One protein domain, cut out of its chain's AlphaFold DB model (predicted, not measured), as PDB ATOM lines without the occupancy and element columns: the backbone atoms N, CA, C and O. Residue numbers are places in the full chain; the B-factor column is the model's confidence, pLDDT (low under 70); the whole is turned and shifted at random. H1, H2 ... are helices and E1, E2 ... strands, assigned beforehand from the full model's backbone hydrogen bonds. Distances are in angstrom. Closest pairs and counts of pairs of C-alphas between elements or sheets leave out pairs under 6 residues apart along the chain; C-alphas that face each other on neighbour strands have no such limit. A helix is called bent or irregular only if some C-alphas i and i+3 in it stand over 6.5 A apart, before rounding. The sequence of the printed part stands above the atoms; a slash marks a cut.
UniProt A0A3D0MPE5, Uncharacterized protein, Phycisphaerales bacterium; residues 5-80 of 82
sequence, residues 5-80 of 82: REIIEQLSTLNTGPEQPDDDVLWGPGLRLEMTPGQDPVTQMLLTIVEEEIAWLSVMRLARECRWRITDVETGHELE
ATOM      1  N   ARG A   5      17.313 107.413 275.968       96.19
ATOM      2  CA  ARG A   5      17.900 108.444 275.103       96.19
ATOM      3  C   ARG A   5      17.531 109.853 275.573       96.19
ATOM      4  O   ARG A   5      18.415 110.688 275.711       96.19
ATOM      5  N   GLU A   6      16.252 110.105 275.852       96.69
ATOM      6  CA  GLU A   6      15.783 111.421 276.310       96.69
ATOM      7  C   GLU A   6      16.389 111.808 277.661       96.69
ATOM      8  O   GLU A   6      16.761 112.965 277.851       96.69
ATOM      9  N   ILE A   7      16.527 110.852 278.588       96.44
ATOM     10  CA  ILE A   7      17.175 111.108 279.878       96.44
ATOM     11  C   ILE A   7      18.636 111.498 279.680       96.44
ATOM     12  O   ILE A   7      19.066 112.497 280.250       96.44
ATOM     13  N   ILE A   8      19.392 110.741 278.878       96.69
ATOM     14  CA  ILE A   8      20.808 111.032 278.622       96.69
ATOM     15  C   ILE A   8      20.955 112.403 277.948       96.69
ATOM     16  O   ILE A   8      21.760 113.222 278.390       96.69
ATOM     17  N   GLU A   9      20.148 112.690 276.923       96.31
ATOM     18  CA  GLU A   9      20.151 113.987 276.236       96.31
ATOM     19  C   GLU A   9      19.858 115.136 277.207       96.31
ATOM     20  O   GLU A   9      20.588 116.127 277.225       96.31
ATOM     21  N   GLN A  10      18.845 114.992 278.063       96.19
ATOM     22  CA  GLN A  10      18.495 116.009 279.050       96.19
ATOM     23  C   GLN A  10      19.610 116.209 280.085       96.19
ATOM     24  O   GLN A  10      20.019 117.345 280.337       96.19
ATOM     25  N   LEU A  11      20.121 115.123 280.668       96.75
ATOM     26  CA  LEU A  11      21.167 115.162 281.691       96.75
ATOM     27  C   LEU A  11      22.492 115.720 281.162       96.75
ATOM     28  O   LEU A  11      23.193 116.414 281.904       96.75
ATOM     29  N   SER A  12      22.791 115.527 279.872       96.56
ATOM     30  CA  SER A  12      23.995 116.086 279.245       96.56
ATOM     31  C   SER A  12      24.055 117.618 279.346       96.56
ATOM     32  O   SER A  12      25.130 118.193 279.510       96.56
ATOM     33  N   THR A  13      22.897 118.294 279.365       96.69
ATOM     34  CA  THR A  13      22.797 119.758 279.543       96.69
ATOM     35  C   THR A  13      23.069 120.223 280.981       96.69
ATOM     36  O   THR A  13      23.218 121.418 281.250       96.69
ATOM     37  N   LEU A  14      23.146 119.273 281.915       96.88
ATOM     38  CA  LEU A  14      23.329 119.464 283.351       96.88
ATOM     39  C   LEU A  14      24.654 118.849 283.833       96.88
ATOM     40  O   LEU A  14      24.802 118.548 285.015       96.88
ATOM     41  N   ASN A  15      25.623 118.685 282.922       96.75
ATOM     42  CA  ASN A  15      26.944 118.102 283.185       96.75
ATOM     43  C   ASN A  15      26.879 116.691 283.787       96.75
ATOM     44  O   ASN A  15      27.750 116.324 284.570       96.75
ATOM     45  N   THR A  16      25.832 115.928 283.470       97.88
ATOM     46  CA  THR A  16      25.666 114.554 283.944       97.88
ATOM     47  C   THR A  16      25.513 113.626 282.748       97.88
ATOM     48  O   THR A  16      24.665 113.858 281.889       97.88
ATOM     49  N   GLY A  17      26.323 112.581 282.656       98.00
ATOM     50  CA  GLY A  17      26.295 111.695 281.494       98.00
ATOM     51  C   GLY A  17      27.109 110.425 281.692       98.00
ATOM     52  O   GLY A  17      27.867 110.333 282.657       98.00
ATOM     53  N   PRO A  18      26.934 109.433 280.813       97.88
ATOM     54  CA  PRO A  18      27.715 108.207 280.869       97.88
ATOM     55  C   PRO A  18      29.171 108.437 280.432       97.88
ATOM     56  O   PRO A  18      29.459 109.372 279.682       97.88
ATOM     57  N   GLU A  19      30.089 107.576 280.880       95.88
ATOM     58  CA  GLU A  19      31.493 107.597 280.432       95.88
ATOM     59  C   GLU A  19      31.643 107.029 279.017       95.88
ATOM     60  O   GLU A  19      32.378 107.589 278.200       95.88
ATOM     61  N   GLN A  20      30.929 105.942 278.714       95.94
ATOM     62  CA  GLN A  20      30.814 105.365 277.378       95.94
ATOM     63  C   GLN A  20      29.367 105.400 276.883       95.94
ATOM     64  O   GLN A  20      28.427 105.376 277.679       95.94
ATOM     65  N   PRO A  21      29.145 105.423 275.558       92.00
ATOM     66  CA  PRO A  21      27.814 105.210 275.012       92.00
ATOM     67  C   PRO A  21      27.170 103.954 275.605       92.00
ATOM     68  O   PRO A  21      27.821 102.923 275.743       92.00
ATOM     69  N   ASP A  22      25.887 104.067 275.935       88.19
ATOM     70  CA  ASP A  22      25.060 103.002 276.505       88.19
ATOM     71  C   ASP A  22      25.400 102.547 277.935       88.19
ATOM     72  O   ASP A  22      24.676 101.693 278.444       88.19
ATOM     73  N   ASP A  23      26.363 103.153 278.641       96.44
ATOM     74  CA  ASP A  23      26.581 102.836 280.062       96.44
ATOM     75  C   ASP A  23      25.342 103.147 280.913       96.44
ATOM     76  O   ASP A  23      24.672 104.172 280.752       96.44
ATOM     77  N   ASP A  24      25.048 102.251 281.856       97.50
ATOM     78  CA  ASP A  24      23.958 102.406 282.828       97.50
ATOM     79  C   ASP A  24      24.293 103.370 283.967       97.50
ATOM     80  O   ASP A  24      23.396 103.806 284.688       97.50
ATOM     81  N   VAL A  25      25.571 103.716 284.122       98.31
ATOM     82  CA  VAL A  25      26.059 104.632 285.151       98.31
ATOM     83  C   VAL A  25      26.364 105.980 284.512       98.31
ATOM     84  O   VAL A  25      27.133 106.063 283.556       98.31
ATOM     85  N   LEU A  26      25.771 107.040 285.054       98.25
ATOM     86  CA  LEU A  26      26.014 108.415 284.642       98.25
ATOM     87  C   LEU A  26      26.690 109.179 285.773       98.25
ATOM     88  O   LEU A  26      26.263 109.113 286.925       98.25
ATOM     89  N   TRP A  27      27.699 109.958 285.428       98.19
ATOM     90  CA  TRP A  27      28.491 110.738 286.364       98.19
ATOM     91  C   TRP A  27      28.181 112.217 286.219       98.19
ATOM     92  O   TRP A  27      28.101 112.731 285.104       98.19
ATOM     93  N   GLY A  28      28.019 112.892 287.353       97.38
ATOM     94  CA  GLY A  28      27.885 114.340 287.448       97.38
ATOM     95  C   GLY A  28      28.749 114.899 288.584       97.38
ATOM     96  O   GLY A  28      29.412 114.143 289.297       97.38
ATOM     97  N   PRO A  29      28.768 116.226 288.795       97.19
ATOM     98  CA  PRO A  29      29.595 116.833 289.833       97.19
ATOM     99  C   PRO A  29      29.142 116.391 291.233       97.19
ATOM    100  O   PRO A  29      28.047 116.751 291.676       97.19
ATOM    101  N   GLY A  30      29.986 115.598 291.898       97.12
ATOM    102  CA  GLY A  30      29.758 115.039 293.234       97.12
ATOM    103  C   GLY A  30      28.705 113.937 293.318       97.12
ATOM    104  O   GLY A  30      28.382 113.502 294.419       97.12
ATOM    105  N   LEU A  31      28.158 113.464 292.195       97.50
ATOM    106  CA  LEU A  31      27.102 112.451 292.187       97.50
ATOM    107  C   LEU A  31      27.285 111.429 291.069       97.50
ATOM    108  O   LEU A  31      27.891 111.710 290.035       97.50
ATOM    109  N   ARG A  32      26.675 110.260 291.254       97.94
ATOM    110  CA  ARG A  32      26.398 109.323 290.165       97.94
ATOM    111  C   ARG A  32      24.935 108.903 290.168       97.94
ATOM    112  O   ARG A  32      24.305 108.836 291.226       97.94
ATOM    113  N   LEU A  33      24.421 108.613 288.984       98.06
ATOM    114  CA  LEU A  33      23.098 108.054 288.752       98.06
ATOM    115  C   LEU A  33      23.252 106.666 288.136       98.06
ATOM    116  O   LEU A  33      24.033 106.495 287.207       98.06
ATOM    117  N   GLU A  34      22.494 105.693 288.620       98.19
ATOM    118  CA  GLU A  34      22.480 104.337 288.072       98.19
ATOM    119  C   GLU A  34      21.088 104.039 287.511       98.19
ATOM    120  O   GLU A  34      20.083 104.071 288.231       98.19
ATOM    121  N   MET A  35      21.026 103.780 286.207       97.50
ATOM    122  CA  MET A  35      19.842 103.280 285.517       97.50
ATOM    123  C   MET A  35      19.768 101.758 285.655       97.50
ATOM    124  O   MET A  35      20.785 101.073 285.738       97.50
ATOM    125  N   THR A  36      18.554 101.204 285.653       96.19
ATOM    126  CA  THR A  36      18.403  99.743 285.592       96.19
ATOM    127  C   THR A  36      18.860  99.244 284.210       96.19
ATOM    128  O   THR A  36      18.349  99.753 283.206       96.19
ATOM    129  N   PRO A  37      19.768  98.250 284.123       95.75
ATOM    130  CA  PRO A  37      20.290  97.769 282.848       95.75
ATOM    131  C   PRO A  37      19.212  97.320 281.868       95.75
ATOM    132  O   PRO A  37      18.309  96.556 282.217       95.75
ATOM    133  N   GLY A  38      19.305  97.805 280.628       92.81
ATOM    134  CA  GLY A  38      18.357  97.494 279.553       92.81
ATOM    135  C   GLY A  38      16.930  98.015 279.768       92.81
ATOM    136  O   GLY A  38      16.054  97.714 278.957       92.81
ATOM    137  N   GLN A  39      16.667  98.779 280.833       95.81
ATOM    138  CA  GLN A  39      15.344  99.333 281.097       95.81
ATOM    139  C   GLN A  39      15.073 100.547 280.198       95.81
ATOM    140  O   GLN A  39      15.769 101.559 280.271       95.81
ATOM    141  N   ASP A  40      14.012 100.458 279.396       96.19
ATOM    142  CA  ASP A  40      13.481 101.566 278.602       96.19
ATOM    143  C   ASP A  40      11.946 101.420 278.490       96.19
ATOM    144  O   ASP A  40      11.474 100.400 277.980       96.19
ATOM    145  N   PRO A  41      11.134 102.368 279.000       96.38
ATOM    146  CA  PRO A  41      11.520 103.640 279.607       96.38
ATOM    147  C   PRO A  41      12.128 103.483 281.003       96.38
ATOM    148  O   PRO A  41      11.757 102.599 281.776       96.38
ATOM    149  N   VAL A  42      13.021 104.403 281.357       96.75
ATOM    150  CA  VAL A  42      13.622 104.478 282.691       96.75
ATOM    151  C   VAL A  42      12.622 105.127 283.647       96.75
ATOM    152  O   VAL A  42      12.283 106.312 283.527       96.75
ATOM    153  N   THR A  43      12.162 104.339 284.618       95.56
ATOM    154  CA  THR A  43      11.143 104.733 285.607       95.56
ATOM    155  C   THR A  43      11.720 105.073 286.977       95.56
ATOM    156  O   THR A  43      10.993 105.495 287.867       95.56
ATOM    157  N   GLN A  44      13.004 104.826 287.196       95.12
ATOM    158  CA  GLN A  44      13.712 105.186 288.418       95.12
ATOM    159  C   GLN A  44      15.213 105.102 288.167       95.12
ATOM    160  O   GLN A  44      15.657 104.390 287.266       95.12
ATOM    161  N   MET A  45      15.978 105.829 288.969       96.75
ATOM    162  CA  MET A  45      17.433 105.743 289.008       96.75
ATOM    163  C   MET A  45      17.872 105.792 290.463       96.75
ATOM    164  O   MET A  45      17.227 106.456 291.275       96.75
ATOM    165  N   LEU A  46      18.972 105.117 290.776       97.38
ATOM    166  CA  LEU A  46      19.619 105.266 292.071       97.38
ATOM    167  C   LEU A  46      20.564 106.465 292.011       97.38
ATOM    168  O   LEU A  46      21.425 106.519 291.138       97.38
ATOM    169  N   LEU A  47      20.407 107.415 292.930       97.31
ATOM    170  CA  LEU A  47      21.324 108.540 293.094       97.31
ATOM    171  C   LEU A  47      22.268 108.244 294.254       97.31
ATOM    172  O   LEU A  47      21.815 107.967 295.360       97.31
ATOM    173  N   THR A  48      23.572 108.331 294.005       97.25
ATOM    174  CA  THR A  48      24.601 108.231 295.047       97.25
ATOM    175  C   THR A  48      25.388 109.534 295.104       97.25
ATOM    176  O   THR A  48      25.896 109.998 294.080       97.25
ATOM    177  N   ILE A  49      25.500 110.114 296.300       96.06
ATOM    178  CA  ILE A  49      26.408 111.230 296.578       96.06
ATOM    179  C   ILE A  49      27.819 110.657 296.721       96.06
ATOM    180  O   ILE A  49      28.056 109.768 297.534       96.06
ATOM    181  N   VAL A  50      28.738 111.147 295.895       96.75
ATOM    182  CA  VAL A  50      30.149 110.739 295.869       96.75
ATOM    183  C   VAL A  50      31.026 111.775 296.580       96.75
ATOM    184  O   VAL A  50      31.989 111.397 297.239       96.75
ATOM    185  N   GLU A  51      30.678 113.061 296.478       96.50
ATOM    186  CA  GLU A  51      31.373 114.174 297.142       96.50
ATOM    187  C   GLU A  51      30.346 115.164 297.708       96.50
ATOM    188  O   GLU A  51      29.694 115.908 296.969       96.50
ATOM    189  N   GLU A  52      30.161 115.131 299.027       93.12
ATOM    190  CA  GLU A  52      29.067 115.812 299.728       93.12
ATOM    191  C   GLU A  52      29.136 117.338 299.578       93.12
ATOM    192  O   GLU A  52      28.112 117.998 299.395       93.12
ATOM    193  N   GLU A  53      30.349 117.891 299.557       94.25
ATOM    194  CA  GLU A  53      30.617 119.326 299.514       94.25
ATOM    195  C   GLU A  53      30.094 120.004 298.241       94.25
ATOM    196  O   GLU A  53      29.813 121.206 298.254       94.25
ATOM    197  N   ILE A  54      29.957 119.256 297.141       92.69
ATOM    198  CA  ILE A  54      29.553 119.800 295.836       92.69
ATOM    199  C   ILE A  54      28.278 119.165 295.270       92.69
ATOM    200  O   ILE A  54      27.613 119.783 294.434       92.69
ATOM    201  N   ALA A  55      27.899 117.963 295.719       95.12
ATOM    202  CA  ALA A  55      26.789 117.210 295.139       95.12
ATOM    203  C   ALA A  55      25.451 117.938 295.252       95.12
ATOM    204  O   ALA A  55      24.656 117.920 294.312       95.12
ATOM    205  N   TRP A  56      25.194 118.595 296.386       92.69
ATOM    206  CA  TRP A  56      23.865 119.125 296.692       92.69
ATOM    207  C   TRP A  56      23.380 120.155 295.666       92.69
ATOM    208  O   TRP A  56      22.225 120.125 295.241       92.69
ATOM    209  N   LEU A  57      24.278 121.018 295.180       92.88
ATOM    210  CA  LEU A  57      23.953 121.997 294.139       92.88
ATOM    211  C   LEU A  57      23.537 121.319 292.825       92.88
ATOM    212  O   LEU A  57      22.588 121.759 292.171       92.88
ATOM    213  N   SER A  58      24.226 120.238 292.454       94.44
ATOM    214  CA  SER A  58      23.907 119.434 291.274       94.44
ATOM    215  C   SER A  58      22.569 118.714 291.449       94.44
ATOM    216  O   SER A  58      21.704 118.830 290.584       94.44
ATOM    217  N   VAL A  59      22.357 118.047 292.588       94.94
ATOM    218  CA  VAL A  59      21.124 117.310 292.920       94.94
ATOM    219  C   VAL A  59      19.896 118.217 292.834       94.94
ATOM    220  O   VAL A  59      18.930 117.894 292.143       94.94
ATOM    221  N   MET A  60      19.949 119.391 293.465       93.25
ATOM    222  CA  MET A  60      18.832 120.342 293.485       93.25
ATOM    223  C   MET A  60      18.532 120.910 292.097       93.25
ATOM    224  O   MET A  60      17.372 121.066 291.711       93.25
ATOM    225  N   ARG A  61      19.578 121.176 291.304       94.31
ATOM    226  CA  ARG A  61      19.416 121.597 289.910       94.31
ATOM    227  C   ARG A  61      18.779 120.490 289.065       94.31
ATOM    228  O   ARG A  61      17.846 120.788 288.328       94.31
ATOM    229  N   LEU A  62      19.226 119.239 289.192       94.75
ATOM    230  CA  LEU A  62      18.624 118.090 288.503       94.75
ATOM    231  C   LEU A  62      17.139 117.941 288.865       94.75
ATOM    232  O   LEU A  62      16.294 117.876 287.974       94.75
ATOM    233  N   ALA A  63      16.813 117.951 290.161       93.94
ATOM    234  CA  ALA A  63      15.440 117.837 290.648       93.94
ATOM    235  C   ALA A  63      14.531 118.912 290.039       93.94
ATOM    236  O   ALA A  63      13.463 118.597 289.511       93.94
ATOM    237  N   ARG A  64      14.981 120.173 290.042       93.62
ATOM    238  CA  ARG A  64      14.213 121.305 289.515       93.62
ATOM    239  C   ARG A  64      14.045 121.254 287.997       93.62
ATOM    240  O   ARG A  64      12.916 121.328 287.514       93.62
ATOM    241  N   GLU A  65      15.137 121.132 287.240       94.50
ATOM    242  CA  GLU A  65      15.092 121.203 285.770       94.50
ATOM    243  C   GLU A  65      14.393 119.981 285.160       94.50
ATOM    244  O   GLU A  65      13.665 120.093 284.171       94.50
ATOM    245  N   CYS A  66      14.563 118.806 285.770       93.44
ATOM    246  CA  CYS A  66      13.933 117.578 285.306       93.44
ATOM    247  C   CYS A  66      12.563 117.309 285.947       93.44
ATOM    248  O   CYS A  66      11.874 116.373 285.531       93.44
ATOM    249  N   ARG A  67      12.153 118.133 286.924       92.25
ATOM    250  CA  ARG A  67      10.935 117.967 287.738       92.25
ATOM    251  C   ARG A  67      10.864 116.585 288.387       92.25
ATOM    252  O   ARG A  67       9.828 115.917 288.355       92.25
ATOM    253  N   TRP A  68      11.993 116.121 288.908       92.56
ATOM    254  CA  TRP A  68      12.084 114.828 289.572       92.56
ATOM    255  C   TRP A  68      11.846 114.977 291.061       92.56
ATOM    256  O   TRP A  68      12.309 115.923 291.689       92.56
ATOM    257  N   ARG A  69      11.144 113.990 291.609       92.69
ATOM    258  CA  ARG A  69      11.075 113.772 293.046       92.69
ATOM    259  C   ARG A  69      12.268 112.923 293.440       92.69
ATOM    260  O   ARG A  69      12.560 111.938 292.758       92.69
ATOM    261  N   ILE A  70      12.946 113.314 294.509       93.94
ATOM    262  CA  ILE A  70      14.069 112.563 295.060       93.94
ATOM    263  C   ILE A  70      13.644 112.074 296.432       93.94
ATOM    264  O   ILE A  70      13.195 112.857 297.261       93.94
ATOM    265  N   THR A  71      13.766 110.773 296.650       94.50
ATOM    266  CA  THR A  71      13.396 110.136 297.909       94.50
ATOM    267  C   THR A  71      14.636 109.504 298.502       94.50
ATOM    268  O   THR A  71      15.326 108.735 297.832       94.50
ATOM    269  N   ASP A  72      14.913 109.839 299.754       92.38
ATOM    270  CA  ASP A  72      15.933 109.173 300.542       92.38
ATOM    271  C   ASP A  72      15.506 107.716 300.782       92.38
ATOM    272  O   ASP A  72      14.410 107.445 301.277       92.38
ATOM    273  N   VAL A  73      16.350 106.767 300.378       90.56
ATOM    274  CA  VAL A  73      16.016 105.334 300.412       90.56
ATOM    275  C   VAL A  73      16.009 104.745 301.823       90.56
ATOM    276  O   VAL A  73      15.370 103.716 302.037       90.56
ATOM    277  N   GLU A  74      16.696 105.370 302.779       90.38
ATOM    278  CA  GLU A  74      16.796 104.881 304.156       90.38
ATOM    279  C   GLU A  74      15.606 105.343 304.996       90.38
ATOM    280  O   GLU A  74      15.044 104.580 305.784       90.38
ATOM    281  N   THR A  75      15.206 106.599 304.815       92.44
ATOM    282  CA  THR A  75      14.177 107.263 305.623       92.44
ATOM    283  C   THR A  75      12.822 107.336 304.923       92.44
ATOM    284  O   THR A  75      11.795 107.483 305.584       92.44
ATOM    285  N   GLY A  76      12.797 107.249 303.590       90.56
ATOM    286  CA  GLY A  76      11.608 107.483 302.771       90.56
ATOM    287  C   GLY A  76      11.210 108.958 302.664       90.56
ATOM    288  O   GLY A  76      10.153 109.260 302.108       90.56
ATOM    289  N   HIS A  77      12.018 109.880 303.198       90.44
ATOM    290  CA  HIS A  77      11.735 111.308 303.129       90.44
ATOM    291  C   HIS A  77      11.955 111.832 301.709       90.44
ATOM    292  O   HIS A  77      12.958 111.533 301.059       90.44
ATOM    293  N   GLU A  78      11.006 112.633 301.224       88.25
ATOM    294  CA  GLU A  78      11.155 113.340 299.957       88.25
ATOM    295  C   GLU A  78      11.995 114.603 300.174       88.25
ATOM    296  O   GLU A  78      11.759 115.377 301.103       88.25
ATOM    297  N   LEU A  79      12.997 114.793 299.322       84.94
ATOM    298  CA  LEU A  79      13.781 116.016 299.273       84.94
ATOM    299  C   LEU A  79      13.006 117.038 298.444       84.94
ATOM    300  O   LEU A  79      12.821 116.854 297.239       84.94
ATOM    301  N   GLU A  80      12.562 118.119 299.081       76.12
ATOM    302  CA  GLU A  80      11.908 119.220 298.380       76.12
ATOM    303  C   GLU A  80      12.961 120.149 297.757       76.12
ATOM    304  O   GLU A  80      13.789 120.716 298.482       76.12
TER     305      GLU A  80
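AT A GLANCE: This is residues 5 to 80 of the 82 residues of an uncharacterized protein of Phycisphaerales bacterium (UniProt A0A3D0MPE5). A small three-stranded sheet forms a wall, and the long helix H2 covers one face of it with residues 52 to 59, running along the strands. The shorter helix H1 only grazes the sheet, near E1 and close to H2, while the last stretch, residues 67 to 80, folds back on itself in a short pairing. The printed part has 76 residues with two named helices and three named strands, in the order H1 E1 E2 E3 H2; the sheet runs E1 E2 E3, antiparallel throughout. The class is mixed, helices and strands, with 37 residues, under half, in named elements. The whole is compact, with a radius of gyration of the C-alphas of 11.9 A and spans of 31 by 23 by 20 A.

HOW THE PARTS SIT: E1, residues 25 to 28, E2, residues 31 to 35, and E3, residues 45 to 49, make a meander, each strand the antiparallel neighbour of the one before; E1 and E3 are the edge strands. E1 and E2 form a hairpin at 154 degrees between their directions, with N 26 and O 33 within hydrogen-bond range at 2.8 A. E2 and E3 form another at 161 degrees, with N 34 and O 46 at 2.9 A. H2, residues 52 to 66, is on one face of this sheet, giving two layers, a helix on one face of a sheet. Its height over the sheet is 9.0 A, over a local plane fitted to just 6 C-alphas of the sheet. It lies over E2 and runs along the strands, at 24 degrees to E2 on the local plane. The closest C-alphas of E2 and H2 are those of Leu 31 and Ala 55, 5.6 A apart. H1, residues 5 to 12, only grazes the sheet, with its residues 8 to 12. H1 and H2 are close but not clearly touching: their closest C-alphas, of Leu 11 and Leu 62, are 7.8 A apart. They run opposite ways at a steep tilt of 47 degrees. In H1 every O i to N i+4 pair is within hydrogen-bond range; in H2, 8 of 11 are.

IN THESE COORDINATES: E2 measures 13.5 A from first to last C-alpha, E3 13.0 A and E1 10.1 A. H2 measures 21.0 A and ends at C-alpha 66, (13.933, 117.578, 285.306); it is irregular, with C-alphas 53 and 56 7.3 A apart. H1 measures 10.6 A and begins at C-alpha 5, (17.900, 108.444, 275.103).

THE WHOLE: The two C-alphas farthest apart, of Pro 21 and Thr 75, are 33.6 A apart. The printed part has no cut. The link from H1 to E1, 12 residues, is long. Residues 17 to 18 pair antiparallel with residues 26 to 27 of E1, and residues 70 to 71 with 78 to 79. The mean pLDDT of the printed part is 94.8, and no printed residue is under 70.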